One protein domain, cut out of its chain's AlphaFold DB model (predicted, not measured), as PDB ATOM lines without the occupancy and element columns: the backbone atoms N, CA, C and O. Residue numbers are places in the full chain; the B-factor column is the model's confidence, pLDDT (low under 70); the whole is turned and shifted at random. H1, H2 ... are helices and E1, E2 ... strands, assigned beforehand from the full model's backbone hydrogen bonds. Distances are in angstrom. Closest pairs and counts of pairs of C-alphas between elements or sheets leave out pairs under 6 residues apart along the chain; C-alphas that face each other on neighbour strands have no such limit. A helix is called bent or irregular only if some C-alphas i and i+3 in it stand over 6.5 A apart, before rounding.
ATOM      1  N   ALA A   6     292.865  75.228  -0.068       84.81
ATOM      2  CA  ALA A   6     291.695  74.374  -0.226       84.81
ATOM      3  C   ALA A   6     291.975  72.954   0.289       84.81
ATOM      4  O   ALA A   6     291.231  72.460   1.132       84.81
ATOM      5  N   ASP A   7     293.101  72.355  -0.112       86.62
ATOM      6  CA  ASP A   7     293.470  70.999   0.314       86.62
ATOM      7  C   ASP A   7     293.729  70.918   1.823       86.62
ATOM      8  O   ASP A   7     293.301  69.974   2.491       86.62
ATOM      9  N   ALA A   8     294.408  71.925   2.384       85.69
ATOM     10  CA  ALA A   8     294.685  71.994   3.814       85.69
ATOM     11  C   ALA A   8     293.403  72.163   4.644       85.69
ATOM     12  O   ALA A   8     293.260  71.515   5.683       85.69
ATOM     13  N   LEU A   9     292.463  72.992   4.180       84.31
ATOM     14  CA  LEU A   9     291.172  73.192   4.834       84.31
ATOM     15  C   LEU A   9     290.308  71.931   4.764       84.31
ATOM     16  O   LEU A   9     289.744  71.518   5.778       84.31
ATOM     17  N   ASP A  10     290.232  71.293   3.598       85.62
ATOM     18  CA  ASP A  10     289.467  70.061   3.426       85.62
ATOM     19  C   ASP A  10     290.035  68.927   4.282       85.62
ATOM     20  O   ASP A  10     289.274  68.182   4.904       85.62
ATOM     21  N   LEU A  11     291.363  68.817   4.388       87.56
ATOM     22  CA  LEU A  11     291.992  67.878   5.313       87.56
ATOM     23  C   LEU A  11     291.690  68.230   6.776       87.56
ATOM     24  O   LEU A  11     291.320  67.345   7.545       87.56
ATOM     25  N   ALA A  12     291.822  69.497   7.173       84.19
ATOM     26  CA  ALA A  12     291.560  69.931   8.544       84.19
ATOM     27  C   ALA A  12     290.122  69.608   8.976       84.19
ATOM     28  O   ALA A  12     289.917  69.077  10.067       84.19
ATOM     29  N   LYS A  13     289.132  69.837   8.103       81.62
ATOM     30  CA  LYS A  13     287.731  69.458   8.350       81.62
ATOM     31  C   LYS A  13     287.585  67.961   8.625       81.62
ATOM     32  O   LYS A  13     286.945  67.586   9.606       81.62
ATOM     33  N   ARG A  14     288.218  67.107   7.808       83.50
ATOM     34  CA  ARG A  14     288.198  65.644   8.001       83.50
ATOM     35  C   ARG A  14     288.858  65.222   9.313       83.50
ATOM     36  O   ARG A  14     288.316  64.382  10.022       83.50
ATOM     37  N   VAL A  15     290.010  65.807   9.638       83.31
ATOM     38  CA  VAL A  15     290.817  65.425  10.808       83.31
ATOM     39  C   VAL A  15     290.199  65.905  12.120       83.31
ATOM     40  O   VAL A  15     290.192  65.160  13.097       83.31
ATOM     41  N   PHE A  16     289.685  67.135  12.166       78.06
ATOM     42  CA  PHE A  16     289.119  67.707  13.392       78.06
ATOM     43  C   PHE A  16     287.632  67.377  13.575       78.06
ATOM     44  O   PHE A  16     287.125  67.466  14.696       78.06
ATOM     45  N   GLY A  17     286.941  66.958  12.507       69.94
ATOM     46  CA  GLY A  17     285.519  66.609  12.539       69.94
ATOM     47  C   GLY A  17     284.611  67.812  12.808       69.94
ATOM     48  O   GLY A  17     283.526  67.653  13.363       69.94
ATOM     49  N   ILE A  18     285.073  69.021  12.477       66.44
ATOM     50  CA  ILE A  18     284.361  70.277  12.724       66.44
ATOM     51  C   ILE A  18     283.997  70.919  11.387       66.44
ATOM     52  O   ILE A  18     284.871  71.195  10.567       66.44
ATOM     53  N   ASP A  19     282.710  71.215  11.208       62.81
ATOM     54  CA  ASP A  19     282.165  71.914  10.037       62.81
ATOM     55  C   ASP A  19     281.975  73.423  10.311       62.81
ATOM     56  O   ASP A  19     280.964  74.037   9.982       62.81
ATOM     57  N   GLN A  20     282.942  74.042  10.996       56.97
ATOM     58  CA  GLN A  20     282.957  75.481  11.303       56.97
ATOM     59  C   GLN A  20     283.756  76.219  10.228       56.97
ATOM     60  O   GLN A  20     284.854  76.718  10.475       56.97
ATOM     61  N   GLY A  21     283.213  76.222   9.008       56.34
ATOM     62  CA  GLY A  21     283.924  76.595   7.783       56.34
ATOM     63  C   GLY A  21     284.738  77.895   7.850       56.34
ATOM     64  O   GLY A  21     285.886  77.895   7.411       56.34
ATOM     65  N   GLU A  22     284.194  78.978   8.412       60.75
ATOM     66  CA  GLU A  22     284.872  80.286   8.413       60.75
ATOM     67  C   GLU A  22     285.975  80.406   9.473       60.75
ATOM     68  O   GLU A  22     287.084  80.835   9.152       60.75
ATOM     69  N   VAL A  23     285.717  79.980  10.716       66.88
ATOM     70  CA  VAL A  23     286.700  80.065  11.814       66.88
ATOM     71  C   VAL A  23     287.865  79.106  11.572       66.88
ATOM     72  O   VAL A  23     289.026  79.502  11.659       66.88
ATOM     73  N   LEU A  24     287.569  77.862  11.179       71.00
ATOM     74  CA  LEU A  24     288.605  76.882  10.852       71.00
ATOM     75  C   LEU A  24     289.405  77.309   9.611       71.00
ATOM     76  O   LEU A  24     290.617  77.112   9.569       71.00
ATOM     77  N   GLY A  25     288.746  77.921   8.622       69.19
ATOM     78  CA  GLY A  25     289.397  78.483   7.440       69.19
ATOM     79  C   GLY A  25     290.418  79.564   7.786       69.19
ATOM     80  O   GLY A  25     291.551  79.496   7.314       69.19
ATOM     81  N   ALA A  26     290.039  80.516   8.642       72.06
ATOM     82  CA  ALA A  26     290.932  81.578   9.097       72.06
ATOM     83  C   ALA A  26     292.132  81.033   9.893       72.06
ATOM     84  O   ALA A  26     293.259  81.459   9.659       72.06
ATOM     85  N   GLU A  27     291.923  80.045  10.771       77.50
ATOM     86  CA  GLU A  27     293.028  79.421  11.510       77.50
ATOM     87  C   GLU A  27     294.004  78.658  10.604       77.50
ATOM     88  O   GLU A  27     295.214  78.665  10.840       77.50
ATOM     89  N   VAL A  28     293.492  77.927   9.608       78.00
ATOM     90  CA  VAL A  28     294.336  77.184   8.660       78.00
ATOM     91  C   VAL A  28     295.158  78.159   7.823       78.00
ATOM     92  O   VAL A  28     296.361  77.953   7.672       78.00
ATOM     93  N   ASP A  29     294.540  79.239   7.348       79.44
ATOM     94  CA  ASP A  29     295.235  80.306   6.627       79.44
ATOM     95  C   ASP A  29     296.340  80.935   7.453       79.44
ATOM     96  O   ASP A  29     297.480  81.006   7.002       79.44
ATOM     97  N   GLU A  30     296.015  81.363   8.672       81.31
ATOM     98  CA  GLU A  30     296.976  81.997   9.562       81.31
ATOM     99  C   GLU A  30     298.179  81.077   9.805       81.31
ATOM    100  O   GLU A  30     299.327  81.517   9.728       81.31
ATOM    101  N   ARG A  31     297.936  79.780  10.035       81.69
ATOM    102  CA  ARG A  31     299.005  78.792  10.238       81.69
ATOM    103  C   ARG A  31     299.864  78.592   8.997       81.69
ATOM    104  O   ARG A  31     301.074  78.463   9.140       81.69
ATOM    105  N   LEU A  32     299.271  78.543   7.804       81.69
ATOM    106  CA  LEU A  32     300.022  78.389   6.557       81.69
ATOM    107  C   LEU A  32     300.817  79.650   6.204       81.69
ATOM    108  O   LEU A  32     301.933  79.534   5.710       81.69
ATOM    109  N   MET A  33     300.265  80.838   6.465       80.81
ATOM    110  CA  MET A  33     300.915  82.119   6.165       80.81
ATOM    111  C   MET A  33     302.056  82.452   7.128       80.81
ATOM    112  O   MET A  33     303.034  83.066   6.712       80.81
ATOM    113  N   ASN A  34     301.930  82.062   8.397       82.88
ATOM    114  CA  ASN A  34     302.914  82.379   9.435       82.88
ATOM    115  C   ASN A  34     303.960  81.273   9.650       82.88
ATOM    116  O   ASN A  34     304.819  81.418  10.516       82.88
ATOM    117  N   ALA A  35     303.876  80.156   8.927       86.19
ATOM    118  CA  ALA A  35     304.842  79.072   9.051       86.19
ATOM    119  C   ALA A  35     306.117  79.363   8.253       86.19
ATOM    120  O   ALA A  35     306.056  79.679   7.067       86.19
ATOM    121  N   ASP A  36     307.268  79.140   8.885       88.25
ATOM    122  CA  ASP A  36     308.562  79.159   8.197       88.25
ATOM    123  C   ASP A  36     308.739  77.915   7.324       88.25
ATOM    124  O   ASP A  36     309.344  77.965   6.253       88.25
ATOM    125  N   VAL A  37     308.210  76.777   7.787       90.31
ATOM    126  CA  VAL A  37     308.312  75.497   7.088       90.31
ATOM    127  C   VAL A  37     306.961  74.797   7.070       90.31
ATOM    128  O   VAL A  37     306.315  74.614   8.104       90.31
ATOM    129  N   VAL A  38     306.560  74.344   5.883       92.44
ATOM    130  CA  VAL A  38     305.352  73.540   5.686       92.44
ATOM    131  C   VAL A  38     305.711  72.230   4.998       92.44
ATOM    132  O   VAL A  38     306.196  72.219   3.866       92.44
ATOM    133  N   PHE A  39     305.426  71.118   5.671       93.69
ATOM    134  CA  PHE A  39     305.472  69.785   5.082       93.69
ATOM    135  C   PHE A  39     304.082  69.379   4.629       93.69
ATOM    136  O   PHE A  39     303.120  69.503   5.385       93.69
ATOM    137  N   SER A  40     304.004  68.825   3.425       93.81
ATOM    138  CA  SER A  40     302.808  68.178   2.894       93.81
ATOM    139  C   SER A  40     303.103  66.710   2.650       93.81
ATOM    140  O   SER A  40     304.142  66.362   2.090       93.81
ATOM    141  N   PHE A  41     302.167  65.858   3.044       94.25
ATOM    142  CA  PHE A  41     302.210  64.426   2.797       94.25
ATOM    143  C   PHE A  41     301.145  64.087   1.763       94.25
ATOM    144  O   PHE A  41     299.985  64.477   1.911       94.25
ATOM    145  N   VAL A  42     301.543  63.361   0.724       93.38
ATOM    146  CA  VAL A  42     300.677  62.975  -0.393       93.38
ATOM    147  C   VAL A  42     300.708  61.463  -0.585       93.38
ATOM    148  O   VAL A  42     301.755  60.838  -0.427       93.38
ATOM    149  N   ASN A  43     299.560  60.880  -0.919       93.00
ATOM    150  CA  ASN A  43     299.448  59.508  -1.400       93.00
ATOM    151  C   ASN A  43     298.779  59.529  -2.781       93.00
ATOM    152  O   ASN A  43     297.575  59.769  -2.889       93.00
ATOM    153  N   GLY A  44     299.579  59.331  -3.832       91.75
ATOM    154  CA  GLY A  44     299.170  59.651  -5.200       91.75
ATOM    155  C   GLY A  44     298.905  61.151  -5.342       91.75
ATOM    156  O   GLY A  44     299.728  61.963  -4.923       91.75
ATOM    157  N   ASP A  45     297.731  61.499  -5.867       88.81
ATOM    158  CA  ASP A  45     297.298  62.891  -6.056       88.81
ATOM    159  C   ASP A  45     296.567  63.472  -4.832       88.81
ATOM    160  O   ASP A  45     296.159  64.632  -4.832       88.81
ATOM    161  N   THR A  46     296.389  62.678  -3.772       89.56
ATOM    162  CA  THR A  46     295.622  63.079  -2.591       89.56
ATOM    163  C   THR A  46     296.542  63.528  -1.470       89.56
ATOM    164  O   THR A  46     297.425  62.788  -1.032       89.56
ATOM    165  N   MET A  47     296.288  64.717  -0.927       91.62
ATOM    166  CA  MET A  47     296.933  65.176   0.296       91.62
ATOM    167  C   MET A  47     296.375  64.440   1.522       91.62
ATOM    168  O   MET A  47     295.184  64.509   1.829       91.62
ATOM    169  N   ILE A  48     297.266  63.765   2.245       94.88
ATOM    170  CA  ILE A  48     296.954  62.948   3.428       94.88
ATOM    171  C   ILE A  48     297.433  63.590   4.732       94.88
ATOM    172  O   ILE A  48     297.162  63.081   5.817       94.88
ATOM    173  N   GLY A  49     298.187  64.685   4.654       94.19
ATOM    174  CA  GLY A  49     298.776  65.286   5.837       94.19
ATOM    175  C   GLY A  49     299.432  66.631   5.584       94.19
ATOM    176  O   GLY A  49     299.956  66.872   4.498       94.19
ATOM    177  N   PHE A  50     299.498  67.466   6.615       94.12
ATOM    178  CA  PHE A  50     300.469  68.548   6.688       94.12
ATOM    179  C   PHE A  50     301.002  68.757   8.103       94.12
ATOM    180  O   PHE A  50     300.372  68.386   9.097       94.12
ATOM    181  N   VAL A  51     302.168  69.395   8.171       94.56
ATOM    182  CA  VAL A  51     302.790  69.904   9.394       94.56
ATOM    183  C   VAL A  51     303.321  71.305   9.110       94.56
ATOM    184  O   VAL A  51     304.039  71.499   8.133       94.56
ATOM    185  N   THR A  52     302.974  72.265   9.960       94.50
ATOM    186  CA  THR A  52     303.462  73.644   9.912       94.50
ATOM    187  C   THR A  52     304.361  73.916  11.114       94.50
ATOM    188  O   THR A  52     304.013  73.608  12.258       94.50
ATOM    189  N   LEU A  53     305.535  74.477  10.844       95.50
ATOM    190  CA  LEU A  53     306.580  74.747  11.822       95.50
ATOM    191  C   LEU A  53     307.041  76.200  11.693       95.50
ATOM    192  O   LEU A  53     307.132  76.735  10.590       95.50
ATOM    193  N   GLU A  54     307.352  76.814  12.824       95.12
ATOM    194  CA  GLU A  54     307.888  78.171  12.930       95.12
ATOM    195  C   GLU A  54     309.097  78.147  13.869       95.12
ATOM    196  O   GLU A  54     309.057  77.530  14.935       95.12
ATOM    197  N   ARG A  55     310.190  78.804  13.498       94.88
ATOM    198  CA  ARG A  55     311.360  78.981  14.349       94.88
ATOM    199  C   ARG A  55     311.171  80.252  15.171       94.88
ATOM    200  O   ARG A  55     311.307  81.359  14.666       94.88
ATOM    201  N   LEU A  56     310.891  80.094  16.463       94.00
ATOM    202  CA  LEU A  56     310.677  81.246  17.350       94.00
ATOM    203  C   LEU A  56     311.988  81.878  17.809       94.00
ATOM    204  O   LEU A  56     312.088  83.094  17.945       94.00
ATOM    205  N   PHE A  57     312.976  81.030  18.077       94.12
ATOM    206  CA  PHE A  57     314.307  81.406  18.537       94.12
ATOM    207  C   PHE A  57     315.327  80.439  17.951       94.12
ATOM    208  O   PHE A  57     314.963  79.404  17.383       94.12
ATOM    209  N   ASP A  58     316.613  80.737  18.135       92.88
ATOM    210  CA  ASP A  58     317.666  79.886  17.595       92.88
ATOM    211  C   ASP A  58     317.574  78.433  18.070       92.88
ATOM    212  O   ASP A  58     317.854  77.522  17.296       92.88
ATOM    213  N   ASP A  59     317.111  78.230  19.302       95.31
ATOM    214  CA  ASP A  59     317.003  76.947  19.980       95.31
ATOM    215  C   ASP A  59     315.567  76.406  20.092       95.31
ATOM    216  O   ASP A  59     315.394  75.315  20.638       95.31
ATOM    217  N   VAL A  60     314.549  77.115  19.583       97.00
ATOM    218  CA  VAL A  60     313.125  76.772  19.777       97.00
ATOM    219  C   VAL A  60     312.383  76.631  18.449       97.00
ATOM    220  O   VAL A  60     312.160  77.612  17.735       97.00
ATOM    221  N   LEU A  61     311.912  75.414  18.181       97.12
ATOM    222  CA  LEU A  61     310.995  75.091  17.094       97.12
ATOM    223  C   LEU A  61     309.560  75.041  17.621       97.12
ATOM    224  O   LEU A  61     309.272  74.322  18.574       97.12
ATOM    225  N   TYR A  62     308.643  75.769  16.996       97.12
ATOM    226  CA  TYR A  62     307.225  75.774  17.329       97.12
ATOM    227  C   TYR A  62     306.421  75.004  16.281       97.12
ATOM    228  O   TYR A  62     306.384  75.366  15.109       97.12
ATOM    229  N   LEU A  63     305.742  73.943  16.715       96.56
ATOM    230  CA  LEU A  63     304.741  73.245  15.916       96.56
ATOM    231  C   LEU A  63     303.414  74.003  15.998       96.56
ATOM    232  O   LEU A  63     302.659  73.890  16.969       96.56
ATOM    233  N   THR A  64     303.148  74.791  14.956       92.50
ATOM    234  CA  THR A  64     301.968  75.660  14.846       92.50
ATOM    235  C   THR A  64     300.718  74.882  14.429       92.50
ATOM    236  O   THR A  64     299.600  75.268  14.778       92.50
ATOM    237  N   GLY A  65     300.893  73.759  13.726       90.69
ATOM    238  CA  GLY A  65     299.799  72.939  13.221       90.69
ATOM    239  C   GLY A  65     300.258  71.582  12.697       90.69
ATOM    240  O   GLY A  65     301.320  71.439  12.102       90.69
ATOM    241  N   ALA A  66     299.428  70.567  12.916       91.62
ATOM    242  CA  ALA A  66     299.566  69.261  12.292       91.62
ATOM    243  C   ALA A  66     298.174  68.678  12.067       91.62
ATOM    244  O   ALA A  66     297.348  68.666  12.982       91.62
ATOM    245  N   ALA A  67     297.933  68.176  10.865       90.81
ATOM    246  CA  ALA A  67     296.736  67.420  10.537       90.81
ATOM    247  C   ALA A  67     297.161  66.249   9.663       90.81
ATOM    248  O   ALA A  67     297.781  66.457   8.627       90.81
ATOM    249  N   ILE A  68     296.861  65.027  10.096       92.12
ATOM    250  CA  ILE A  68     297.143  63.797   9.356       92.12
ATOM    251  C   ILE A  68     295.832  63.033   9.252       92.12
ATOM    252  O   ILE A  68     295.157  62.830  10.264       92.12
ATOM    253  N   ASP A  69     295.481  62.633   8.038       91.12
ATOM    254  CA  ASP A  69     294.256  61.904   7.741       91.12
ATOM    255  C   ASP A  69     294.224  60.591   8.557       91.12
ATOM    256  O   ASP A  69     295.263  59.926   8.660       91.12
ATOM    257  N   PRO A  70     293.088  60.200   9.174       88.44
ATOM    258  CA  PRO A  70     293.049  59.120  10.165       88.44
ATOM    259  C   PRO A  70     293.717  57.796   9.754       88.44
ATOM    260  O   PRO A  70     294.440  57.240  10.580       88.44
ATOM    261  N   PRO A  71     293.588  57.302   8.503       92.25
ATOM    262  CA  PRO A  71     294.262  56.069   8.073       92.25
ATOM    263  C   PRO A  71     295.800  56.134   8.101       92.25
ATOM    264  O   PRO A  71     296.465  55.098   8.080       92.25
ATOM    265  N   TYR A  72     296.372  57.341   8.141       93.31
ATOM    266  CA  TYR A  72     297.816  57.590   8.112       93.31
ATOM    267  C   TYR A  72     298.377  58.051   9.461       93.31
ATOM    268  O   TYR A  72     299.587  58.257   9.607       93.31
ATOM    269  N   GLN A  73     297.525  58.192  10.477       89.75
ATOM    270  CA  GLN A  73     297.969  58.492  11.833       89.75
ATOM    271  C   GLN A  73     298.777  57.319  12.408       89.75
ATOM    272  O   GLN A  73     298.565  56.157  12.074       89.75
ATOM    273  N   GLY A  74     299.759  57.628  13.259       87.56
ATOM    274  CA  GLY A  74     300.650  56.620  13.848       87.56
ATOM    275  C   GLY A  74     301.791  56.142  12.939       87.56
ATOM    276  O   GLY A  74     302.690  55.464  13.423       87.56
ATOM    277  N   GLN A  75     301.841  56.559  11.669       92.81
ATOM    278  CA  GLN A  75     302.915  56.184  10.732       92.81
ATOM    279  C   GLN A  75     304.204  57.017  10.885       92.81
ATOM    280  O   GLN A  75     305.129  56.904  10.091       92.81
ATOM    281  N   GLY A  76     304.283  57.888  11.897       92.81
ATOM    282  CA  GLY A  76     305.484  58.683  12.175       92.81
ATOM    283  C   GLY A  76     305.695  59.911  11.278       92.81
ATOM    284  O   GLY A  76     306.720  60.568  11.427       92.81
ATOM    285  N   LEU A  77     304.733  60.280  10.423       94.19
ATOM    286  CA  LEU A  77     304.842  61.423   9.497       94.19
ATOM    287  C   LEU A  77     305.201  62.740  10.210       94.19
ATOM    288  O   LEU A  77     306.157  63.419   9.842       94.19
ATOM    289  N   THR A  78     304.498  63.073  11.295       94.56
ATOM    290  CA  THR A  78     304.787  64.282  12.086       94.56
ATOM    291  C   THR A  78     306.179  64.250  12.713       94.56
ATOM    292  O   THR A  78     306.883  65.257  12.699       94.56
ATOM    293  N   LYS A  79     306.610  63.085  13.216       94.06
ATOM    294  CA  LYS A  79     307.957  62.899  13.770       94.06
ATOM    295  C   LYS A  79     309.016  63.122  12.692       94.06
ATOM    296  O   LYS A  79     310.001  63.799  12.961       94.06
ATOM    297  N   GLN A  80     308.809  62.585  11.491       93.69
ATOM    298  CA  GLN A  80     309.730  62.746  10.370       93.69
ATOM    299  C   GLN A  80     309.907  64.223   9.992       93.69
ATOM    300  O   GLN A  80     311.041  64.691   9.942       93.69
ATOM    301  N   ALA A  81     308.809  64.968   9.809       94.50
ATOM    302  CA  ALA A  81     308.864  66.397   9.479       94.50
ATOM    303  C   ALA A  81     309.598  67.219  10.551       94.50
ATOM    304  O   ALA A  81     310.498  67.996  10.239       94.50
ATOM    305  N   ILE A  82     309.258  67.009  11.827       94.88
ATOM    306  CA  ILE A  82     309.894  67.719  12.944       94.88
ATOM    307  C   ILE A  82     311.390  67.403  13.020       94.88
ATOM    308  O   ILE A  82     312.197  68.309  13.212       94.88
ATOM    309  N   ARG A  83     311.775  66.129  12.868       93.12
ATOM    310  CA  ARG A  83     313.181  65.713  12.937       93.12
ATOM    311  C   ARG A  83     314.014  66.253  11.791       93.12
ATOM    312  O   ARG A  83     315.148  66.645  12.034       93.12
ATOM    313  N   GLN A  84     313.448  66.311  10.590       93.06
ATOM    314  CA  GLN A  84     314.132  66.906   9.453       93.06
ATOM    315  C   GLN A  84     314.484  68.373   9.740       93.06
ATOM    316  O   GLN A  84     315.649  68.747   9.657       93.06
ATOM    317  N   VAL A  85     313.517  69.180  10.191       92.81
ATOM    318  CA  VAL A  85     313.788  70.590  10.526       92.81
ATOM    319  C   VAL A  85     314.747  70.703  11.701       92.81
ATOM    320  O   VAL A  85     315.711  71.454  11.629       92.81
ATOM    321  N   GLN A  86     314.548  69.919  12.762       92.81
ATOM    322  CA  GLN A  86     315.447  69.914  13.917       92.81
ATOM    323  C   GLN A  86     316.915  69.692  13.510       92.81
ATOM    324  O   GLN A  86     317.798  70.342  14.066       92.81
ATOM    325  N   GLN A  87     317.181  68.788  12.563       90.12
ATOM    326  CA  GLN A  87     318.529  68.519  12.058       90.12
ATOM    327  C   GLN A  87     319.087  69.670  11.218       90.12
ATOM    328  O   GLN A  87     320.274  69.956  11.317       90.12
ATOM    329  N   GLU A  88     318.247  70.338  10.427       90.62
ATOM    330  CA  GLU A  88     318.658  71.448   9.559       90.62
ATOM    331  C   GLU A  88     318.981  72.730  10.346       90.62
ATOM    332  O   GLU A  88     319.954  73.413  10.032       90.62
ATOM    333  N   ILE A  89     318.190  73.064  11.375       89.94
ATOM    334  CA  ILE A  89     318.340  74.320  12.141       89.94
ATOM    335  C   ILE A  89     318.923  74.132  13.547       89.94
ATOM    336  O   ILE A  89     319.038  75.094  14.303       89.94
ATOM    337  N   HIS A  90     319.287  72.902  13.905       91.12
ATOM    338  CA  HIS A  90     319.913  72.531  15.173       91.12
ATOM    339  C   HIS A  90     319.171  72.992  16.448       91.12
ATOM    340  O   HIS A  90     319.788  73.320  17.463       91.12
ATOM    341  N   THR A  91     317.834  72.988  16.440       93.31
ATOM    342  CA  THR A  91     317.036  73.405  17.610       93.31
ATOM    343  C   THR A  91     317.080  72.391  18.748       93.31
ATOM    344  O   THR A  91     317.065  71.178  18.519       93.31
ATOM    345  N   ARG A  92     317.035  72.893  19.987       96.12
ATOM    346  CA  ARG A  92     317.038  72.086  21.215       96.12
ATOM    347  C   ARG A  92     315.637  71.776  21.730       96.12
ATOM    348  O   ARG A  92     315.419  70.702  22.288       96.12
ATOM    349  N   TYR A  93     314.699  72.697  21.548       98.00
ATOM    350  CA  TYR A  93     313.358  72.603  22.104       98.00
ATOM    351  C   TYR A  93     312.304  72.496  21.006       98.00
ATOM    352  O   TYR A  93     312.368  73.200  19.997       98.00
ATOM    353  N   LEU A  94     311.307  71.649  21.245       98.00
ATOM    354  CA  LEU A  94     310.041  71.653  20.527       98.00
ATOM    355  C   LEU A  94     308.972  72.266  21.416       98.00
ATOM    356  O   LEU A  94     308.778  71.835  22.547       98.00
ATOM    357  N   VAL A  95     308.221  73.208  20.882       98.25
ATOM    358  CA  VAL A  95     307.089  73.822  21.560       98.25
ATOM    359  C   VAL A  95     305.830  73.544  20.761       98.25
ATOM    360  O   VAL A  95     305.860  73.532  19.531       98.25
ATOM    361  N   PHE A  96     304.712  73.312  21.439       97.56
ATOM    362  CA  PHE A  96     303.399  73.246  20.805       97.56
ATOM    363  C   PHE A  96     302.278  73.523  21.800       97.56
ATOM    364  O   PHE A  96     302.467  73.470  23.011       97.56
ATOM    365  N   ARG A  97     301.087  73.803  21.274       95.88
ATOM    366  CA  ARG A  97     299.847  73.918  22.050       95.88
ATOM    367  C   ARG A  97     298.883  72.824  21.649       95.88
ATOM    368  O   ARG A  97     298.717  72.570  20.458       95.88
ATOM    369  N   THR A  98     298.180  72.227  22.604       95.38
ATOM    370  CA  THR A  98     297.197  71.187  22.287       95.38
ATOM    371  C   THR A  98     296.120  71.025  23.361       95.38
ATOM    372  O   THR A  98     296.338  71.344  24.523       95.38
ATOM    373  N   GLN A  99     294.965  70.494  22.957       94.62
ATOM    374  CA  GLN A  99     293.959  69.884  23.843       94.62
ATOM    375  C   GLN A  99     294.049  68.349  23.856       94.62
ATOM    376  O   GLN A  99     293.363  67.675  24.618       94.62
ATOM    377  N   SER A 100     294.877  67.782  22.977       93.50
ATOM    378  CA  SER A 100     294.969  66.349  22.731       93.50
ATOM    379  C   SER A 100     296.135  65.723  23.480       93.50
ATOM    380  O   SER A 100     297.302  65.964  23.151       93.50
ATOM    381  N   ILE A 101     295.800  64.827  24.407       95.50
ATOM    382  CA  ILE A 101     296.747  63.948  25.097       95.50
ATOM    383  C   ILE A 101     297.555  63.081  24.120       95.50
ATOM    384  O   ILE A 101     298.713  62.761  24.380       95.50
ATOM    385  N   HIS A 102     296.996  62.750  22.950       93.00
ATOM    386  CA  HIS A 102     297.717  62.005  21.917       93.00
ATOM    387  C   HIS A 102     298.830  62.835  21.281       93.00
ATOM    388  O   HIS A 102     299.886  62.287  20.985       93.00
ATOM    389  N   ALA A 103     298.636  64.147  21.106       93.75
ATOM    390  CA  ALA A 103     299.693  65.026  20.606       93.75
ATOM    391  C   ALA A 103     300.841  65.138  21.622       93.75
ATOM    392  O   ALA A 103     302.007  65.031  21.243       93.75
ATOM    393  N   TRP A 104     300.514  65.259  22.915       96.12
ATOM    394  CA  TRP A 104     301.504  65.196  23.994       96.12
ATOM    395  C   TRP A 104     302.263  63.863  23.989       96.12
ATOM    396  O   TRP A 104     303.494  63.845  23.967       96.12
ATOM    397  N   LYS A 105     301.543  62.737  23.904       94.25
ATOM    398  CA  LYS A 105     302.145  61.397  23.889       94.25
ATOM    399  C   LYS A 105     303.009  61.160  22.652       94.25
ATOM    400  O   LYS A 105     304.058  60.524  22.740       94.25
ATOM    401  N   LEU A 106     302.581  61.679  21.504       91.88
ATOM    402  CA  LEU A 106     303.340  61.626  20.265       91.88
ATOM    403  C   LEU A 106     304.666  62.376  20.422       91.88
ATOM    404  O   LEU A 106     305.706  61.800  20.114       91.88
ATOM    405  N   ALA A 107     304.654  63.599  20.954       94.06
ATOM    406  CA  ALA A 107     305.878  64.354  21.219       94.06
ATOM    407  C   ALA A 107     306.804  63.653  22.222       94.06
ATOM    408  O   ALA A 107     308.003  63.540  21.978       94.06
ATOM    409  N   HIS A 108     306.242  63.052  23.272       93.00
ATOM    410  CA  HIS A 108     306.994  62.219  24.214       93.00
ATOM    411  C   HIS A 108     307.732  61.043  23.529       93.00
ATOM    412  O   HIS A 108     308.736  60.561  24.038       93.00
ATOM    413  N   SER A 109     307.276  60.551  22.369       90.94
ATOM    414  CA  SER A 109     307.944  59.440  21.657       90.94
ATOM    415  C   SER A 109     309.231  59.836  20.915       90.94
ATOM    416  O   SER A 109     309.908  58.983  20.325       90.94
ATOM    417  N   TYR A 110     309.548  61.131  20.859       91.44
ATOM    418  CA  TYR A 110     310.730  61.629  20.162       91.44
ATOM    419  C   TYR A 110     311.396  62.834  20.827       91.44
ATOM    420  O   TYR A 110     312.332  63.375  20.242       91.44
ATOM    421  N   CYS A 111     310.969  63.234  22.014       95.75
ATOM    422  CA  CYS A 111     311.719  64.118  22.897       95.75
ATOM    423  C   CYS A 111     312.281  63.274  24.049       95.75
ATOM    424  O   CYS A 111     311.615  62.334  24.479       95.75
ATOM    425  N   ASP A 112     313.479  63.598  24.532       95.56
ATOM    426  CA  ASP A 112     314.051  62.949  25.724       95.56
ATOM    427  C   ASP A 112     313.252  63.324  26.974       95.56
ATOM    428  O   ASP A 112     313.024  62.504  27.860       95.56
ATOM    429  N   GLU A 113     312.772  64.566  27.004       96.38
ATOM    430  CA  GLU A 113     311.928  65.105  28.062       96.38
ATOM    431  C   GLU A 113     310.764  65.879  27.440       96.38
ATOM    432  O   GLU A 113     310.901  66.484  26.374       96.38
ATOM    433  N   ILE A 114     309.614  65.898  28.109       97.50
ATOM    434  CA  ILE A 114     308.496  66.767  27.745       97.50
ATOM    435  C   ILE A 114     307.834  67.315  28.997       97.50
ATOM    436  O   ILE A 114     307.657  66.601  29.978       97.50
ATOM    437  N   TYR A 115     307.451  68.585  28.947       98.25
ATOM    438  CA  TYR A 115     306.805  69.289  30.041       98.25
ATOM    439  C   TYR A 115     305.520  69.968  29.557       98.25
ATOM    440  O   TYR A 115     305.494  70.455  28.426       98.25
ATOM    441  N   PRO A 116     304.464  70.029  30.384       97.56
ATOM    442  CA  PRO A 116     304.360  69.360  31.683       97.56
ATOM    443  C   PRO A 116     304.337  67.826  31.536       97.56
ATOM    444  O   PRO A 116     303.979  67.301  30.481       97.56
ATOM    445  N   SER A 117     304.734  67.113  32.593       96.44
ATOM    446  CA  SER A 117     304.736  65.644  32.667       96.44
ATOM    447  C   SER A 117     304.239  65.178  34.044       96.44
ATOM    448  O   SER A 117     304.519  65.859  35.041       96.44
ATOM    449  N   PRO A 118     303.499  64.054  34.141       94.81
ATOM    450  CA  PRO A 118     303.001  63.546  35.417       94.81
ATOM    451  C   PRO A 118     304.122  63.358  36.445       94.81
ATOM    452  O   PRO A 118     305.163  62.774  36.149       94.81
ATOM    453  N   GLY A 119     303.911  63.847  37.671       91.75
ATOM    454  CA  GLY A 119     304.826  63.629  38.799       91.75
ATOM    455  C   GLY A 119     306.218  64.255  38.658       91.75
ATOM    456  O   GLY A 119     307.095  63.949  39.462       91.75
ATOM    457  N   THR A 120     306.438  65.113  37.658       92.50
ATOM    458  CA  THR A 120     307.752  65.703  37.378       92.50
ATOM    459  C   THR A 120     307.764  67.181  37.768       92.50
ATOM    460  O   THR A 120     306.830  67.918  37.452       92.50
ATOM    461  N   VAL A 121     308.822  67.626  38.449       94.75
ATOM    462  CA  VAL A 121     309.050  69.053  38.721       94.75
ATOM    463  C   VAL A 121     309.600  69.707  37.460       94.75
ATOM    464  O   VAL A 121     310.516  69.172  36.841       94.75
ATOM    465  N   VAL A 122     309.047  70.859  37.084       96.44
ATOM    466  CA  VAL A 122     309.534  71.632  35.936       96.44
ATOM    467  C   VAL A 122     310.903  72.225  36.292       96.44
ATOM    468  O   VAL A 122     311.008  72.944  37.288       96.44
ATOM    469  N   PRO A 123     311.970  71.914  35.541       97.25
ATOM    470  CA  PRO A 123     313.287  72.473  35.808       97.25
ATOM    471  C   PRO A 123     313.371  73.925  35.319       97.25
ATOM    472  O   PRO A 123     312.738  74.297  34.333       97.25
ATOM    473  N   GLY A 124     314.221  74.739  35.954       98.06
ATOM    474  CA  GLY A 124     314.297  76.183  35.675       98.06
ATOM    475  C   GLY A 124     314.600  76.545  34.214       98.06
ATOM    476  O   GLY A 124     314.086  77.537  33.710       98.06
ATOM    477  N   TYR A 125     315.343  75.706  33.483       97.25
ATOM    478  CA  TYR A 125     315.611  75.946  32.059       97.25
ATOM    479  C   TYR A 125     314.346  75.829  31.183       97.25
ATOM    480  O   TYR A 125     314.283  76.426  30.111       97.25
ATOM    481  N   ILE A 126     313.332  75.071  31.615       98.38
ATOM    482  CA  ILE A 126     312.027  75.011  30.941       98.38
ATOM    483  C   ILE A 126     311.214  76.263  31.263       98.38
ATOM    484  O   ILE A 126     310.602  76.816  30.351       98.38
ATOM    485  N   ASP A 127     311.262  76.757  32.503       97.75
ATOM    486  CA  ASP A 127     310.620  78.026  32.876       97.75
ATOM    487  C   ASP A 127     311.203  79.211  32.089       97.75
ATOM    488  O   ASP A 127     310.467  80.092  31.638       97.75
ATOM    489  N   GLU A 128     312.514  79.211  31.836       98.12
ATOM    490  CA  GLU A 128     313.169  80.201  30.974       98.12
ATOM    491  C   GLU A 128     312.657  80.136  29.525       98.12
ATOM    492  O   GLU A 128     312.341  81.170  28.926       98.12
ATOM    493  N   VAL A 129     312.530  78.934  28.947       98.25
ATOM    494  CA  VAL A 129     311.932  78.750  27.610       98.25
ATOM    495  C   VAL A 129     310.480  79.230  27.611       98.25
ATOM    496  O   VAL A 129     310.101  80.002  26.729       98.25
ATOM    497  N   ALA A 130     309.690  78.840  28.614       98.25
ATOM    498  CA  ALA A 130     308.299  79.248  28.781       98.25
ATOM    499  C   ALA A 130     308.146  80.777  28.832       98.25
ATOM    500  O   ALA A 130     307.277  81.341  28.161       98.25
ATOM    501  N   GLY A 131     309.027  81.462  29.567       98.12
ATOM    502  CA  GLY A 131     309.072  82.920  29.634       98.12
ATOM    503  C   GLY A 131     309.311  83.570  28.269       98.12
ATOM    504  O   GLY A 131     308.623  84.533  27.924       98.12
ATOM    505  N   ARG A 132     310.226  83.012  27.460       97.94
ATOM    506  CA  ARG A 132     310.541  83.511  26.108       97.94
ATOM    507  C   ARG A 132     309.382  83.334  25.124       97.94
ATOM    508  O   ARG A 132     309.106  84.237  24.338       97.94
ATOM    509  N   ILE A 133     308.683  82.199  25.166       97.56
ATOM    510  CA  ILE A 133     307.615  81.886  24.199       97.56
ATOM    511  C   ILE A 133     306.255  82.499  24.553       97.56
ATOM    512  O   ILE A 133     305.357  82.496  23.707       97.56
ATOM    513  N   LYS A 134     306.079  83.022  25.776       97.06
ATOM    514  CA  LYS A 134     304.773  83.397  26.344       97.06
ATOM    515  C   LYS A 134     303.911  84.264  25.426       97.06
ATOM    516  O   LYS A 134     302.720  84.013  25.280       97.06
ATOM    517  N   ASN A 135     304.503  85.274  24.794       94.19
ATOM    518  CA  ASN A 135     303.752  86.233  23.974       94.19
ATOM    519  C   ASN A 135     303.277  85.650  22.637       94.19
ATOM    520  O   ASN A 135     302.342  86.174  22.042       94.19
ATOM    521  N   LYS A 136     303.914  84.576  22.164       93.12
ATOM    522  CA  LYS A 136     303.606  83.940  20.878       93.12
ATOM    523  C   LYS A 136     302.769  82.673  21.057       93.12
ATOM    524  O   LYS A 136     301.812  82.432  20.322       93.12
ATOM    525  N   VAL A 137     303.134  81.865  22.047       94.88
ATOM    526  CA  VAL A 137     302.560  80.537  22.288       94.88
ATOM    527  C   VAL A 137     301.563  80.545  23.447       94.88
ATOM    528  O   VAL A 137     300.719  79.669  23.519       94.88
ATOM    529  N   GLY A 138     301.572  81.542  24.325       95.56
ATOM    530  CA  GLY A 138     300.691  81.591  25.492       95.56
ATOM    531  C   GLY A 138     301.374  81.144  26.783       95.56
ATOM    532  O   GLY A 138     302.581  80.928  26.844       95.56
ATOM    533  N   VAL A 139     300.592  81.070  27.855       97.38
ATOM    534  CA  VAL A 139     301.078  80.836  29.216       97.38
ATOM    535  C   VAL A 139     301.300  79.344  29.458       97.38
ATOM    536  O   VAL A 139     300.421  78.527  29.190       97.38
ATOM    537  N   PHE A 140     302.478  78.994  29.971       97.88
ATOM    538  CA  PHE A 140     302.812  77.642  30.415       97.88
ATOM    539  C   PHE A 140     302.373  77.423  31.879       97.88
ATOM    540  O   PHE A 140     302.537  78.338  32.688       97.88
ATOM    541  N   PRO A 141     301.855  76.234  32.252       97.25
ATOM    542  CA  PRO A 141     301.594  75.085  31.382       97.25
ATOM    543  C   PRO A 141     300.262  75.168  30.623       97.25
ATOM    544  O   PRO A 141     300.058  74.400  29.688       97.25
ATOM    545  N   VAL A 142     299.360  76.078  31.003       97.81
ATOM    546  CA  VAL A 142     298.010  76.171  30.431       97.81
ATOM    547  C   VAL A 142     297.681  77.607  30.061       97.81
ATOM    548  O   VAL A 142     297.790  78.523  30.874       97.81
ATOM    549  N   THR A 143     297.226  77.792  28.824       96.31
ATOM    550  CA  THR A 143     296.586  79.027  28.372       96.31
ATOM    551  C   THR A 143     295.078  78.832  28.433       96.31
ATOM    552  O   THR A 143     294.502  78.155  27.579       96.31
ATOM    553  N   SER A 144     294.449  79.396  29.463       96.12
ATOM    554  CA  SER A 144     293.021  79.205  29.713       96.12
ATOM    555  C   SER A 144     292.150  79.818  28.618       96.12
ATOM    556  O   SER A 144     292.417  80.933  28.170       96.12
ATOM    557  N   GLY A 145     291.118  79.088  28.190       92.44
ATOM    558  CA  GLY A 145     290.140  79.540  27.193       92.44
ATOM    559  C   GLY A 145     290.730  79.877  25.818       92.44
ATOM    560  O   GLY A 145     290.089  80.569  25.033       92.44
ATOM    561  N   HIS A 146     291.951  79.418  25.518       92.06
ATOM    562  CA  HIS A 146     292.688  79.790  24.308       92.06
ATOM    563  C   HIS A 146     291.909  79.536  23.011       92.06
ATOM    564  O   HIS A 146     291.971  80.351  22.097       92.06
ATOM    565  N   TYR A 147     291.186  78.418  22.937       87.62
ATOM    566  CA  TYR A 147     290.399  78.041  21.763       87.62
ATOM    567  C   TYR A 147     288.945  78.538  21.815       87.62
ATOM    568  O   TYR A 147     288.193  78.294  20.877       87.62
ATOM    569  N   GLY A 148     288.515  79.198  22.900       87.00
ATOM    570  CA  GLY A 148     287.128  79.650  23.073       87.00
ATOM    571  C   GLY A 148     286.085  78.521  23.128       87.00
ATOM    572  O   GLY A 148     284.897  78.772  22.933       87.00
ATOM    573  N   GLY A 149     286.524  77.279  23.350       88.06
ATOM    574  CA  GLY A 149     285.702  76.072  23.387       88.06
ATOM    575  C   GLY A 149     286.451  74.844  22.856       88.06
ATOM    576  O   GLY A 149     287.680  74.825  22.759       88.06
ATOM    577  N   LYS A 150     285.705  73.796  22.495       87.75
ATOM    578  CA  LYS A 150     286.265  72.528  22.004       87.75
ATOM    579  C   LYS A 150     286.930  72.710  20.639       87.75
ATOM    580  O   LYS A 150     286.257  73.034  19.665       87.75
ATOM    581  N   LYS A 151     288.222  72.387  20.533       82.00
ATOM    582  CA  LYS A 151     288.931  72.334  19.241       82.00
ATOM    583  C   LYS A 151     288.619  71.078  18.425       82.00
ATOM    584  O   LYS A 151     288.840  71.049  17.220       82.00
ATOM    585  N   PHE A 152     288.164  70.016  19.079       81.81
ATOM    586  CA  PHE A 152     287.828  68.739  18.449       81.81
ATOM    587  C   PHE A 152     286.337  68.464  18.630       81.81
ATOM    588  O   PHE A 152     285.753  68.886  19.627       81.81
ATOM    589  N   HIS A 153     285.724  67.706  17.715       83.06
ATOM    590  CA  HIS A 153     284.319  67.305  17.864       83.06
ATOM    591  C   HIS A 153     284.054  66.557  19.184       83.06
ATOM    592  O   HIS A 153     283.025  66.750  19.830       83.06
ATOM    593  N   ALA A 154     285.013  65.728  19.601       86.62
ATOM    594  CA  ALA A 154     284.978  64.992  20.852       86.62
ATOM    595  C   ALA A 154     286.308  65.121  21.595       86.62
ATOM    596  O   ALA A 154     287.367  65.295  20.986       86.62
ATOM    597  N   LYS A 155     286.244  65.003  22.923       91.00
ATOM    598  CA  LYS A 155     287.424  65.001  23.784       91.00
ATOM    599  C   LYS A 155     288.333  63.819  23.420       91.00
ATOM    600  O   LYS A 155     287.851  62.687  23.406       91.00
ATOM    601  N   PRO A 156     289.632  64.040  23.162       90.50
ATOM    602  CA  PRO A 156     290.578  62.946  22.965       90.50
ATOM    603  C   PRO A 156     290.736  62.107  24.243       90.50
ATOM    604  O   PRO A 156     291.032  62.662  25.303       90.50
ATOM    605  N   ILE A 157     290.553  60.785  24.136       94.38
ATOM    606  CA  ILE A 157     290.639  59.837  25.259       94.38
ATOM    607  C   ILE A 157     291.788  58.852  25.037       94.38
ATOM    608  O   ILE A 157     291.885  58.190  24.005       94.38
ATOM    609  N   HIS A 158     292.640  58.717  26.044       94.69
ATOM    610  CA  HIS A 158     293.739  57.772  26.108       94.69
ATOM    611  C   HIS A 158     293.352  56.520  26.908       94.69
ATOM    612  O   HIS A 158     292.599  56.593  27.875       94.69
ATOM    613  N   ALA A 159     293.891  55.361  26.517       95.19
ATOM    614  CA  ALA A 159     293.577  54.078  27.154       95.19
ATOM    615  C   ALA A 159     294.116  53.958  28.594       95.19
ATOM    616  O   ALA A 159     293.525  53.277  29.426       95.19
ATOM    617  N   ASP A 160     295.240  54.617  28.888       96.50
ATOM    618  CA  ASP A 160     295.785  54.738  30.247       96.50
ATOM    619  C   ASP A 160     294.969  55.754  31.059       96.50
ATOM    620  O   ASP A 160     295.049  56.961  30.812       96.50
ATOM    621  N   SER A 161     294.196  55.258  32.027       96.81
ATOM    622  CA  SER A 161     293.298  56.064  32.856       96.81
ATOM    623  C   SER A 161     294.027  56.996  33.821       96.81
ATOM    624  O   SER A 161     293.514  58.077  34.109       96.81
ATOM    625  N   ILE A 162     295.217  56.626  34.303       96.50
ATOM    626  CA  ILE A 162     296.013  57.478  35.195       96.50
ATOM    627  C   ILE A 162     296.518  58.676  34.397       96.50
ATOM    628  O   ILE A 162     296.347  59.821  34.816       96.50
ATOM    629  N   LEU A 163     297.074  58.413  33.212       96.00
ATOM    630  CA  LEU A 163     297.539  59.466  32.316       96.00
ATOM    631  C   LEU A 163     296.380  60.361  31.852       96.00
ATOM    632  O   LEU A 163     296.519  61.583  31.854       96.00
ATOM    633  N   GLN A 164     295.230  59.769  31.511       97.38
ATOM    634  CA  GLN A 164     294.026  60.522  31.153       97.38
ATOM    635  C   GLN A 164     293.562  61.427  32.299       97.38
ATOM    636  O   GLN A 164     293.284  62.598  32.071       97.38
ATOM    637  N   THR A 165     293.514  60.911  33.528       97.50
ATOM    638  CA  THR A 165     293.070  61.676  34.704       97.50
ATOM    639  C   THR A 165     294.000  62.854  34.982       97.50
ATOM    640  O   THR A 165     293.537  63.954  35.272       97.50
ATOM    641  N   TRP A 166     295.313  62.651  34.851       97.44
ATOM    642  CA  TRP A 166     296.284  63.738  34.962       97.44
ATOM    643  C   TRP A 166     296.064  64.814  33.892       97.44
ATOM    644  O   TRP A 166     296.016  65.997  34.223       97.44
ATOM    645  N   TRP A 167     295.895  64.413  32.629       97.56
ATOM    646  CA  TRP A 167     295.652  65.351  31.530       97.56
ATOM    647  C   TRP A 167     294.361  66.145  31.735       97.56
ATOM    648  O   TRP A 167     294.330  67.357  31.531       97.56
ATOM    649  N   ASP A 168     293.312  65.473  32.199       96.75
ATOM    650  CA  ASP A 168     292.011  66.073  32.482       96.75
ATOM    651  C   ASP A 168     292.058  67.065  33.644       96.75
ATOM    652  O   ASP A 168     291.314  68.041  33.638       96.75
ATOM    653  N   GLY A 169     292.951  66.853  34.613       96.56
ATOM    654  CA  GLY A 169     293.219  67.822  35.676       96.56
ATOM    655  C   GLY A 169     293.994  69.058  35.208       96.56
ATOM    656  O   GLY A 169     294.026  70.056  35.923       96.56
ATOM    657  N   LEU A 170     294.621  68.999  34.031       95.38
ATOM    658  CA  LEU A 170     295.397  70.094  33.454       95.38
ATOM    659  C   LEU A 170     294.607  70.885  32.403       95.38
ATOM    660  O   LEU A 170     294.775  72.095  32.298       95.38
ATOM    661  N   CYS A 171     293.787  70.210  31.598       96.62
ATOM    662  CA  CYS A 171     293.139  70.786  30.425       96.62
ATOM    663  C   CYS A 171     291.614  70.741  30.550       96.62
ATOM    664  O   CYS A 171     291.003  69.690  30.328       96.62
ATOM    665  N   ASP A 172     290.982  71.895  30.780       96.44
ATOM    666  CA  ASP A 172     289.535  72.019  30.613       96.44
ATOM    667  C   ASP A 172     289.177  72.080  29.116       96.44
ATOM    668  O   ASP A 172     289.257  73.113  28.442       96.44
ATOM    669  N   PHE A 173     288.810  70.916  28.577       93.50
ATOM    670  CA  PHE A 173     288.440  70.749  27.172       93.50
ATOM    671  C   PHE A 173     287.203  71.568  26.776       93.50
ATOM    672  O   PHE A 173     287.140  72.071  25.654       93.50
ATOM    673  N   GLU A 174     286.230  71.701  27.679       93.31
ATOM    674  CA  GLU A 174     284.965  72.386  27.405       93.31
ATOM    675  C   GLU A 174     285.157  73.904  27.413       93.31
ATOM    676  O   GLU A 174     284.642  74.591  26.531       93.31
ATOM    677  N   HIS A 175     285.953  74.416  28.357       93.44
ATOM    678  CA  HIS A 175     286.312  75.833  28.428       93.44
ATOM    679  C   HIS A 175     287.197  76.288  27.257       93.44
ATOM    680  O   HIS A 175     287.199  77.461  26.887       93.44
ATOM    681  N   GLY A 176     287.935  75.363  26.641       91.75
ATOM    682  CA  GLY A 176     288.817  75.679  25.523       91.75
ATOM    683  C   GLY A 176     290.268  75.912  25.917       91.75
ATOM    684  O   GLY A 176     290.993  76.600  25.197       91.75
ATOM    685  N   ASP A 177     290.706  75.355  27.043       96.44
ATOM    686  CA  ASP A 177     292.087  75.475  27.494       96.44
ATOM    687  C   ASP A 177     293.054  74.849  26.486       96.44
ATOM    688  O   ASP A 177     292.742  73.853  25.835       96.44
ATOM    689  N   ALA A 178     294.248  75.426  26.363       96.06
ATOM    690  CA  ALA A 178     295.342  74.843  25.601       96.06
ATOM    691  C   ALA A 178     296.526  74.556  26.521       96.06
ATOM    692  O   ALA A 178     297.055  75.466  27.160       96.06
ATOM    693  N   VAL A 179     296.989  73.308  26.529       98.00
ATOM    694  CA  VAL A 179     298.227  72.933  27.212       98.00
ATOM    695  C   VAL A 179     299.408  73.338  26.339       98.00
ATOM    696  O   VAL A 179     299.525  72.883  25.196       98.00
ATOM    697  N   VAL A 180     300.283  74.187  26.873       98.44
ATOM    698  CA  VAL A 180     301.568  74.537  26.263       98.44
ATOM    699  C   VAL A 180     302.570  73.459  26.649       98.44
ATOM    700  O   VAL A 180     302.885  73.279  27.822       98.44
ATOM    701  N   CYS A 181     303.058  72.731  25.654       98.44
ATOM    702  CA  CYS A 181     304.018  71.654  25.823       98.44
ATOM    703  C   CYS A 181     305.403  72.108  25.358       98.44
ATOM    704  O   CYS A 181     305.528  72.714  24.292       98.44
ATOM    705  N   ILE A 182     306.435  71.779  26.135       98.62
ATOM    706  CA  ILE A 182     307.845  72.043  25.836       98.62
ATOM    707  C   ILE A 182     308.592  70.710  25.906       98.62
ATOM    708  O   ILE A 182     308.741  70.127  26.976       98.62
ATOM    709  N   GLY A 183     309.024  70.210  24.755       98.12
ATOM    710  CA  GLY A 183     309.858  69.025  24.616       98.12
ATOM    711  C   GLY A 183     311.330  69.384  24.449       98.12
ATOM    712  O   GLY A 183     311.655  70.368  23.787       98.12
ATOM    713  N   VAL A 184     312.216  68.569  25.010       97.75
ATOM    714  CA  VAL A 184     313.665  68.642  24.798       97.75
ATOM    715  C   VAL A 184     314.047  67.552  23.808       97.75
ATOM    716  O   VAL A 184     313.797  66.371  24.053       97.75
ATOM    717  N   PHE A 185     314.619  67.927  22.668       96.38
ATOM    718  CA  PHE A 185     315.121  66.936  21.723       96.38
ATOM    719  C   PHE A 185     316.346  66.212  22.290       96.38
ATOM    720  O   PHE A 185     317.123  66.826  23.026       96.38
TER     721      PHE A 185
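What this domain is: This is residues 6 to 185 of the 189 residues of the protein "N-acetyltransferase domain-containing protein" of Candidatus Magasanikbacteria bacterium CG11_big_fil_rev_8_21_14_0_20_43_7 (UniProt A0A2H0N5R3). A twisted sheet of six strands forms the middle, with helices H1, H2 and H5 over one face and H3 and H4 over the other: three layers, helices on both faces of a sheet. H6 lies off the sheet beyond the first residues of E6, and a long stretch with no named element, residues 138 to 160, leads to it from H5. The printed part has 180 residues with six named helices and six named strands, along the chain H1 H2 E1 E2 E3 H3 E4 H4 E5 H5 H6 E6; the class is mixed, helices and strands. The sheet is mixed, in the order E1, E2, E3, E4, E6, E5, with only E3 and E4 parallel among its neighbour pairs. The whole is compact, with a radius of gyration of the C-alphas of 15.6 A, and spans 46 by 37 by 30 A.

Where its parts are: Find C-alpha 6 at (291.695, 74.374, -0.226), where H1, residues 6 to 16, begins. H2 follows at residues 21 to 33, 17.9 A long. Next come E1, residues 37 to 43, 20.2 A, and the longest strand, E2, residues 46 to 57, which runs 33.6 A from C-alpha 46 at (295.622, 63.079, -2.591). E3, residues 60 to 68, is 23.1 A long and bends by 53 degrees at residue 64. H3 is residues 77 to 89, 18.9 A, E4 residues 93 to 98, H4 residues 101 to 108 and E5 residues 113 to 115. The longest helix, H5, residues 124 to 137, measures 18.3 A and is irregular: C-alphas 132 and 135 are 7.6 A apart. H6 is residues 161 to 170, and E6, residues 178 to 184, 19.4 A, ends at C-alpha 184 at (313.665, 68.642, 24.798).

How they stand to each other: Start at the edge strand E1: with E2 and E3 it makes a meander, each strand the antiparallel neighbour of the one before, and E1 and E2 form a hairpin, as do E2 and E3. Look for N 39 and O 51 at 2.9 A, and for N 52 and O 65 at 2.8 A. E3, H3 and E4 form a strand-helix-strand unit, two parallel neighbour strands with a helix between, its crossover right-handed; N 63 and O 95 are 2.8 A apart. E6 is antiparallel to E4, with N 181 and O 96 at 2.8 A, and to the edge strand E5, with N 182 and O 115 at 2.8 A. E4, H4 and E5 make a split unit, with E6 between its two strands, also right-handed. H1 runs across the strands at a height over the sheet of 7.6 A, its closest C-alphas to E3 being Ala 12 and Ala 67, 6.1 A. H2 touches H1 with residues 24 to 28 alone, closest at the C-alphas of Leu 9 and Gly 25, 6.2 A, at a steep tilt of 65 degrees. On the opposite face, H3 and H4 are close but not clearly touching, the C-alphas of Lys 79 and Ala 107 being 7.9 A apart. H5, on the same face as H1, comes closest to E6 at the C-alphas of Ile 126 and Ile 182, 7.2 A. H6 is not on the sheet; it is close to but not clearly touching H4, at the C-alphas of Ile 101 and Trp 167, 6.7 A, and about perpendicular to it at 81 degrees. In H1, H2, H3, H4 and H6 every O i to N i+4 pair is within hydrogen-bond range; in H5 it is 8 of 10.

The domain as a whole: The C-alphas farthest apart are those of Asp 45 and Gly 124, 47.0 A. The printed part has no cut. The link from H5 to H6, 23 residues, is long; in it, residues 142 to 143 pair antiparallel with residues 178 to 179 of E6. The mean pLDDT of the printed part is 91.3; look at residues 17 to 23 and residue 25 for values under 70.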